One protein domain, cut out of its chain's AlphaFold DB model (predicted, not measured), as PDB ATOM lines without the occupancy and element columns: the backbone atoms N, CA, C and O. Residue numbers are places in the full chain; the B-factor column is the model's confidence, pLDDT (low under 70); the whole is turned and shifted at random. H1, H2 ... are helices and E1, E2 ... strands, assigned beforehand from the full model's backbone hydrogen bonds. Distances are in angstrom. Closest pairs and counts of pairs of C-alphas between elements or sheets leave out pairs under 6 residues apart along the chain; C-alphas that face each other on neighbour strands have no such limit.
ATOM      1  N   ASP A 115     -75.124  72.164   5.508       62.59
ATOM      2  CA  ASP A 115     -76.342  72.342   6.331       62.59
ATOM      3  C   ASP A 115     -76.045  72.188   7.836       62.59
ATOM      4  O   ASP A 115     -76.603  72.898   8.680       62.59
ATOM      5  N   LEU A 116     -75.080  71.329   8.190       58.50
ATOM      6  CA  LEU A 116     -74.571  71.235   9.563       58.50
ATOM      7  C   LEU A 116     -73.806  72.510   9.950       58.50
ATOM      8  O   LEU A 116     -73.911  72.964  11.092       58.50
ATOM      9  N   GLU A 117     -73.089  73.135   9.015       62.34
ATOM     10  CA  GLU A 117     -72.387  74.404   9.237       62.34
ATOM     11  C   GLU A 117     -73.323  75.621   9.278       62.34
ATOM     12  O   GLU A 117     -73.181  76.479  10.153       62.34
ATOM     13  N   ALA A 118     -74.345  75.676   8.428       66.06
ATOM     14  CA  ALA A 118     -75.398  76.689   8.485       66.06
ATOM     15  C   ALA A 118     -76.175  76.608   9.810       66.06
ATOM     16  O   ALA A 118     -76.544  77.634  10.396       66.06
ATOM     17  N   LYS A 119     -76.376  75.391  10.327       62.56
ATOM     18  CA  LYS A 119     -76.948  75.145  11.653       62.56
ATOM     19  C   LYS A 119     -76.000  75.548  12.787       62.56
ATOM     20  O   LYS A 119     -76.476  76.118  13.763       62.56
ATOM     21  N   ARG A 120     -74.684  75.342  12.646       62.16
ATOM     22  CA  ARG A 120     -73.663  75.864  13.579       62.16
ATOM     23  C   ARG A 120     -73.678  77.394  13.638       62.16
ATOM     24  O   ARG A 120     -73.782  77.943  14.731       62.16
ATOM     25  N   ARG A 121     -73.660  78.089  12.492       60.84
ATOM     26  CA  ARG A 121     -73.682  79.568  12.437       60.84
ATOM     27  C   ARG A 121     -74.914  80.158  13.140       60.84
ATOM     28  O   ARG A 121     -74.771  81.094  13.914       60.84
ATOM     29  N   ALA A 129     -71.474  79.726  23.723       50.66
ATOM     30  CA  ALA A 129     -70.299  79.102  23.106       50.66
ATOM     31  C   ALA A 129     -69.820  77.846  23.875       50.66
ATOM     32  O   ALA A 129     -68.623  77.581  23.970       50.66
ATOM     33  N   GLU A 130     -70.752  77.077  24.445       55.88
ATOM     34  CA  GLU A 130     -70.452  75.800  25.091       55.88
ATOM     35  C   GLU A 130     -70.110  74.769  24.003       55.88
ATOM     36  O   GLU A 130     -70.845  74.613  23.026       55.88
ATOM     37  N   ALA A 131     -68.958  74.108  24.133       68.38
ATOM     38  CA  ALA A 131     -68.304  73.399  23.035       68.38
ATOM     39  C   ALA A 131     -69.225  72.395  22.307       68.38
ATOM     40  O   ALA A 131     -69.588  71.345  22.837       68.38
ATOM     41  N   VAL A 132     -69.557  72.699  21.047       73.50
ATOM     42  CA  VAL A 132     -70.380  71.848  20.172       73.50
ATOM     43  C   VAL A 132     -69.620  70.564  19.823       73.50
ATOM     44  O   VAL A 132     -68.764  70.563  18.932       73.50
ATOM     45  N   LYS A 133     -69.948  69.459  20.500       82.19
ATOM     46  CA  LYS A 133     -69.349  68.136  20.270       82.19
ATOM     47  C   LYS A 133     -70.122  67.331  19.224       82.19
ATOM     48  O   LYS A 133     -71.348  67.389  19.137       82.19
ATOM     49  N   LEU A 134     -69.400  66.567  18.404       85.19
ATOM     50  CA  LEU A 134     -69.969  65.733  17.342       85.19
ATOM     51  C   LEU A 134     -69.786  64.256  17.680       85.19
ATOM     52  O   LEU A 134     -68.668  63.821  17.935       85.19
ATOM     53  N   CYS A 135     -70.858  63.467  17.608       87.94
ATOM     54  CA  CYS A 135     -70.727  62.014  17.659       87.94
ATOM     55  C   CYS A 135     -70.452  61.470  16.254       87.94
ATOM     56  O   CYS A 135     -71.341  61.508  15.405       87.94
ATOM     57  N   THR A 136     -69.261  60.919  16.019       86.38
ATOM     58  CA  THR A 136     -68.853  60.325  14.728       86.38
ATOM     59  C   THR A 136     -69.614  59.045  14.372       86.38
ATOM     60  O   THR A 136     -69.795  58.740  13.199       86.38
ATOM     61  N   VAL A 137     -70.110  58.308  15.370       86.38
ATOM     62  CA  VAL A 137     -70.846  57.046  15.166       86.38
ATOM     63  C   VAL A 137     -72.322  57.281  14.838       86.38
ATOM     64  O   VAL A 137     -72.931  56.506  14.108       86.38
ATOM     65  N   CYS A 138     -72.916  58.364  15.341       86.00
ATOM     66  CA  CYS A 138     -74.301  58.729  15.028       86.00
ATOM     67  C   CYS A 138     -74.421  59.883  14.017       86.00
ATOM     68  O   CYS A 138     -75.528  60.159  13.559       86.00
ATOM     69  N   ASN A 139     -73.318  60.563  13.687       87.44
ATOM     70  CA  ASN A 139     -73.266  61.809  12.910       87.44
ATOM     71  C   ASN A 139     -74.233  62.895  13.424       87.44
ATOM     72  O   ASN A 139     -74.844  63.636  12.652       87.44
ATOM     73  N   VAL A 140     -74.374  62.995  14.752       82.50
ATOM     74  CA  VAL A 140     -75.235  63.982  15.421       82.50
ATOM     75  C   VAL A 140     -74.389  65.090  16.048       82.50
ATOM     76  O   VAL A 140     -73.398  64.829  16.729       82.50
ATOM     77  N   VAL A 141     -74.828  66.332  15.829       87.88
ATOM     78  CA  VAL A 141     -74.308  67.542  16.473       87.88
ATOM     79  C   VAL A 141     -74.955  67.694  17.853       87.88
ATOM     80  O   VAL A 141     -76.156  67.968  17.934       87.88
ATOM     81  N   CYS A 142     -74.177  67.542  18.923       87.94
ATOM     82  CA  CYS A 142     -74.590  67.855  20.290       87.94
ATOM     83  C   CYS A 142     -74.155  69.282  20.650       87.94
ATOM     84  O   CYS A 142     -73.040  69.699  20.349       87.94
ATOM     85  N   ASN A 143     -75.051  70.040  21.283       87.38
ATOM     86  CA  ASN A 143     -74.743  71.370  21.802       87.38
ATOM     87  C   ASN A 143     -74.430  71.243  23.296       87.38
ATOM     88  O   ASN A 143     -75.322  70.839  24.044       87.38
ATOM     89  N   GLY A 144     -73.199  71.557  23.693       84.00
ATOM     90  CA  GLY A 144     -72.713  71.382  25.060       84.00
ATOM     91  C   GLY A 144     -72.188  69.981  25.407       84.00
ATOM     92  O   GLY A 144     -72.489  68.982  24.740       84.00
ATOM     93  N   GLU A 145     -71.403  69.932  26.484       82.94
ATOM     94  CA  GLU A 145     -70.738  68.741  27.037       82.94
ATOM     95  C   GLU A 145     -71.773  67.727  27.540       82.94
ATOM     96  O   GLU A 145     -71.775  66.559  27.153       82.94
ATOM     97  N   LEU A 146     -72.731  68.212  28.335       84.69
ATOM     98  CA  LEU A 146     -73.747  67.394  28.999       84.69
ATOM     99  C   LEU A 146     -74.647  66.670  27.987       84.69
ATOM    100  O   LEU A 146     -74.977  65.497  28.142       84.69
ATOM    101  N   VAL A 147     -75.027  67.338  26.894       84.12
ATOM    102  CA  VAL A 147     -75.839  66.713  25.832       84.12
ATOM    103  C   VAL A 147     -75.040  65.645  25.078       84.12
ATOM    104  O   VAL A 147     -75.627  64.704  24.541       84.12
ATOM    105  N   TYR A 148     -73.711  65.761  25.038       87.50
ATOM    106  CA  TYR A 148     -72.833  64.765  24.437       87.50
ATOM    107  C   TYR A 148     -72.618  63.547  25.351       87.50
ATOM    108  O   TYR A 148     -72.768  62.421  24.875       87.50
ATOM    109  N   SER A 149     -72.383  63.738  26.655       86.19
ATOM    110  CA  SER A 149     -72.266  62.622  27.610       86.19
ATOM    111  C   SER A 149     -73.569  61.818  27.705       86.19
ATOM    112  O   SER A 149     -73.547  60.593  27.554       86.19
ATOM    113  N   TYR A 150     -74.727  62.491  27.791       88.50
ATOM    114  CA  TYR A 150     -76.019  61.813  27.659       88.50
ATOM    115  C   TYR A 150     -76.162  61.129  26.293       88.50
ATOM    116  O   TYR A 150     -76.629  60.000  26.236       88.50
ATOM    117  N   HIS A 151     -75.738  61.729  25.175       88.38
ATOM    118  CA  HIS A 151     -75.816  61.044  23.878       88.38
ATOM    119  C   HIS A 151     -75.047  59.707  23.860       88.38
ATOM    120  O   HIS A 151     -75.575  58.724  23.333       88.38
ATOM    121  N   MET A 152     -73.846  59.655  24.448       87.56
ATOM    122  CA  MET A 152     -73.013  58.445  24.491       87.56
ATOM    123  C   MET A 152     -73.628  57.325  25.344       87.56
ATOM    124  O   MET A 152     -73.632  56.172  24.914       87.56
ATOM    125  N   ALA A 153     -74.232  57.654  26.490       88.06
ATOM    126  CA  ALA A 153     -74.940  56.687  27.340       88.06
ATOM    127  C   ALA A 153     -76.264  56.164  26.726       88.06
ATOM    128  O   ALA A 153     -76.925  55.283  27.283       88.06
ATOM    129  N   GLY A 154     -76.686  56.696  25.573       87.44
ATOM    130  CA  GLY A 154     -77.973  56.384  24.964       87.44
ATOM    131  C   GLY A 154     -78.040  55.003  24.313       87.44
ATOM    132  O   GLY A 154     -77.194  54.628  23.498       87.44
ATOM    133  N   LYS A 155     -79.152  54.288  24.531       83.69
ATOM    134  CA  LYS A 155     -79.453  53.002  23.865       83.69
ATOM    135  C   LYS A 155     -79.283  53.046  22.342       83.69
ATOM    136  O   LYS A 155     -78.816  52.085  21.735       83.69
ATOM    137  N   LYS A 156     -79.639  54.174  21.718       83.75
ATOM    138  CA  LYS A 156     -79.481  54.401  20.272       83.75
ATOM    139  C   LYS A 156     -78.012  54.396  19.854       83.75
ATOM    140  O   LYS A 156     -77.684  53.718  18.884       83.75
ATOM    141  N   HIS A 157     -77.145  55.061  20.613       86.75
ATOM    142  CA  HIS A 157     -75.702  55.079  20.383       86.75
ATOM    143  C   HIS A 157     -75.109  53.670  20.541       86.75
ATOM    144  O   HIS A 157     -74.513  53.145  19.598       86.75
ATOM    145  N   ALA A 158     -75.417  52.982  21.647       86.12
ATOM    146  CA  ALA A 158     -75.017  51.591  21.875       86.12
ATOM    147  C   ALA A 158     -75.516  50.620  20.777       86.12
ATOM    148  O   ALA A 158     -74.810  49.685  20.395       86.12
ATOM    149  N   SER A 159     -76.713  50.846  20.220       84.56
ATOM    150  CA  SER A 159     -77.255  50.031  19.120       84.56
ATOM    151  C   SER A 159     -76.539  50.251  17.781       84.56
ATOM    152  O   SER A 159     -76.500  49.333  16.961       84.56
ATOM    153  N   MET A 160     -75.973  51.443  17.556       82.56
ATOM    154  CA  MET A 160     -75.159  51.733  16.374       82.56
ATOM    155  C   MET A 160     -73.732  51.225  16.558       82.56
ATOM    156  O   MET A 160     -73.228  50.566  15.654       82.56
ATOM    157  N   MET A 161     -73.129  51.397  17.739       83.94
ATOM    158  CA  MET A 161     -71.821  50.813  18.072       83.94
ATOM    159  C   MET A 161     -71.763  49.313  17.750       83.94
ATOM    160  O   MET A 161     -70.863  48.871  17.042       83.94
ATOM    161  N   LYS A 162     -72.788  48.543  18.142       80.81
ATOM    162  CA  LYS A 162     -72.891  47.103  17.830       80.81
ATOM    163  C   LYS A 162     -72.976  46.786  16.329       80.81
ATOM    164  O   LYS A 162     -72.552  45.715  15.916       80.81
ATOM    165  N   LYS A 163     -73.511  47.693  15.506       78.94
ATOM    166  CA  LYS A 163     -73.581  47.535  14.040       78.94
ATOM    167  C   LYS A 163     -72.274  47.933  13.359       78.94
ATOM    168  O   LYS A 163     -71.867  47.277  12.408       78.94
ATOM    169  N   HIS A 164     -71.607  48.975  13.854       70.19
ATOM    170  CA  HIS A 164     -70.322  49.424  13.321       70.19
ATOM    171  C   HIS A 164     -69.171  48.488  13.720       70.19
ATOM    172  O   HIS A 164     -68.331  48.194  12.876       70.19
ATOM    173  N   ALA A 165     -69.187  47.907  14.924       64.56
ATOM    174  CA  ALA A 165     -68.214  46.893  15.351       64.56
ATOM    175  C   ALA A 165     -68.193  45.637  14.452       64.56
ATOM    176  O   ALA A 165     -67.159  44.997  14.314       64.56
ATOM    177  N   VAL A 166     -69.316  45.308  13.803       61.84
ATOM    178  CA  VAL A 166     -69.438  44.177  12.859       61.84
ATOM    179  C   VAL A 166     -69.159  44.603  11.402       61.84
ATOM    180  O   VAL A 166     -69.117  43.766  10.506       61.84
ATOM    181  N   SER A 227     -89.809  66.577  27.216       62.12
ATOM    182  CA  SER A 227     -90.367  65.284  27.649       62.12
ATOM    183  C   SER A 227     -90.435  64.239  26.530       62.12
ATOM    184  O   SER A 227     -90.237  63.057  26.798       62.12
ATOM    185  N   ARG A 228     -90.721  64.633  25.277       69.75
ATOM    186  CA  ARG A 228     -90.669  63.703  24.133       69.75
ATOM    187  C   ARG A 228     -89.233  63.259  23.851       69.75
ATOM    188  O   ARG A 228     -89.012  62.063  23.731       69.75
ATOM    189  N   TRP A 229     -88.277  64.187  23.856       69.31
ATOM    190  CA  TRP A 229     -86.854  63.872  23.701       69.31
ATOM    191  C   TRP A 229     -86.356  62.887  24.775       69.31
ATOM    192  O   TRP A 229     -85.712  61.900  24.438       69.31
ATOM    193  N   MET A 230     -86.767  63.075  26.037       63.03
ATOM    194  CA  MET A 230     -86.476  62.141  27.137       63.03
ATOM    195  C   MET A 230     -87.035  60.727  26.881       63.03
ATOM    196  O   MET A 230     -86.355  59.733  27.118       63.03
ATOM    197  N   LYS A 231     -88.266  60.617  26.356       68.69
ATOM    198  CA  LYS A 231     -88.891  59.322  26.019       68.69
ATOM    199  C   LYS A 231     -88.203  58.636  24.843       68.69
ATOM    200  O   LYS A 231     -87.949  57.439  24.908       68.69
ATOM    201  N   ASP A 232     -87.855  59.398  23.810       62.44
ATOM    202  CA  ASP A 232     -87.133  58.900  22.637       62.44
ATOM    203  C   ASP A 232     -85.688  58.476  22.970       62.44
ATOM    204  O   ASP A 232     -85.040  57.826  22.152       62.44
ATOM    205  N   TYR A 233     -85.161  58.857  24.134       58.12
ATOM    206  CA  TYR A 233     -83.840  58.471  24.628       58.12
ATOM    207  C   TYR A 233     -83.874  57.199  25.504       58.12
ATOM    208  O   TYR A 233     -82.913  56.431  25.534       58.12
ATOM    209  N   MET A 234     -84.999  56.954  26.185       53.47
ATOM    210  CA  MET A 234     -85.142  55.933  27.232       53.47
ATOM    211  C   MET A 234     -85.735  54.595  26.743       53.47
ATOM    212  O   MET A 234     -85.711  53.611  27.487       53.47
ATOM    213  N   ILE A 235     -86.239  54.530  25.504       47.09
ATOM    214  CA  ILE A 235     -86.778  53.317  24.852       47.09
ATOM    215  C   ILE A 235     -85.715  52.677  23.961       47.09
ATOM    216  O   ILE A 235     -85.336  51.540  24.326       47.09
TER     217      ILE A 235
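This is residues 115 to 121, 129 to 166 and 227 to 235 of the 235 residues of an uncharacterized protein of Actinidia rufa (UniProt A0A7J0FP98). What does the model look like? A small hairpin of two short strands, E1 and E2, forms the middle with helix H2 packed on it, and H3 turns off beyond the end of H2. H1 and H4 are two separate outlying pieces, H1 near E2 and H4 near the first residues of H3. How is it made up? The printed part has 54 residues, mostly helix, in the order H1, E1, E2, H2, H3, H4, with the two strands antiparallel. How compact is it? It is only just loose, close to compact, with a radius of gyration of the C-alphas of 12.3 A and spans of 34 by 29 by 19 A.

Where does it begin? H1, residues 115 to 121, begins with C-alpha 115 at (-76.342, 72.342, 6.331) and is 9.8 A long. What follows? E1 is residues 133 to 135, 6.8 A, and E2 is 140 to 142, 6.3 A. H2, 145 to 152, is 10.8 A long and H3, 155 to 164, 14.4 A. Where is H4? It is residues 227 to 234, 10.7 A, ending with C-alpha 234 at (-85.142, 55.933, 27.232).

How do the strands pair? The hairpin E1 and E2 has N 142 and O 133 at 2.8 A, within hydrogen-bond range. What is near it? The closest C-alphas of E2 and H2, Cys 142 and Tyr 148, are 5.5 A apart; those of H1 and E2, Leu 116 and Val 141, 7.8 A. How do the helices stand? H2 and H3 are close but not clearly touching, with C-alphas 151 and 157 closest at 6.9 A. H3 and H4 only just touch, with 3 pairs of C-alphas within 8 A, the closest being Lys 155 and Tyr 233 at 7.1 A, at a steep tilt of 44 degrees. Every O i to N i+4 pair is within hydrogen-bond range in H1, H2 and H4, and 5 of 6 in H3.

Where is it cut? Residues 122 to 128 and 167 to 226 are not printed, with C-alpha gaps of 11.2 A and 33.2 A. Which links are long? Of the links printed whole, E1 to E2, E2 to H2 and H2 to H3 are tight. Where is confidence low? Residues 115 to 121, 129 to 131, 165 to 166 and 227 to 235 have pLDDT under 70.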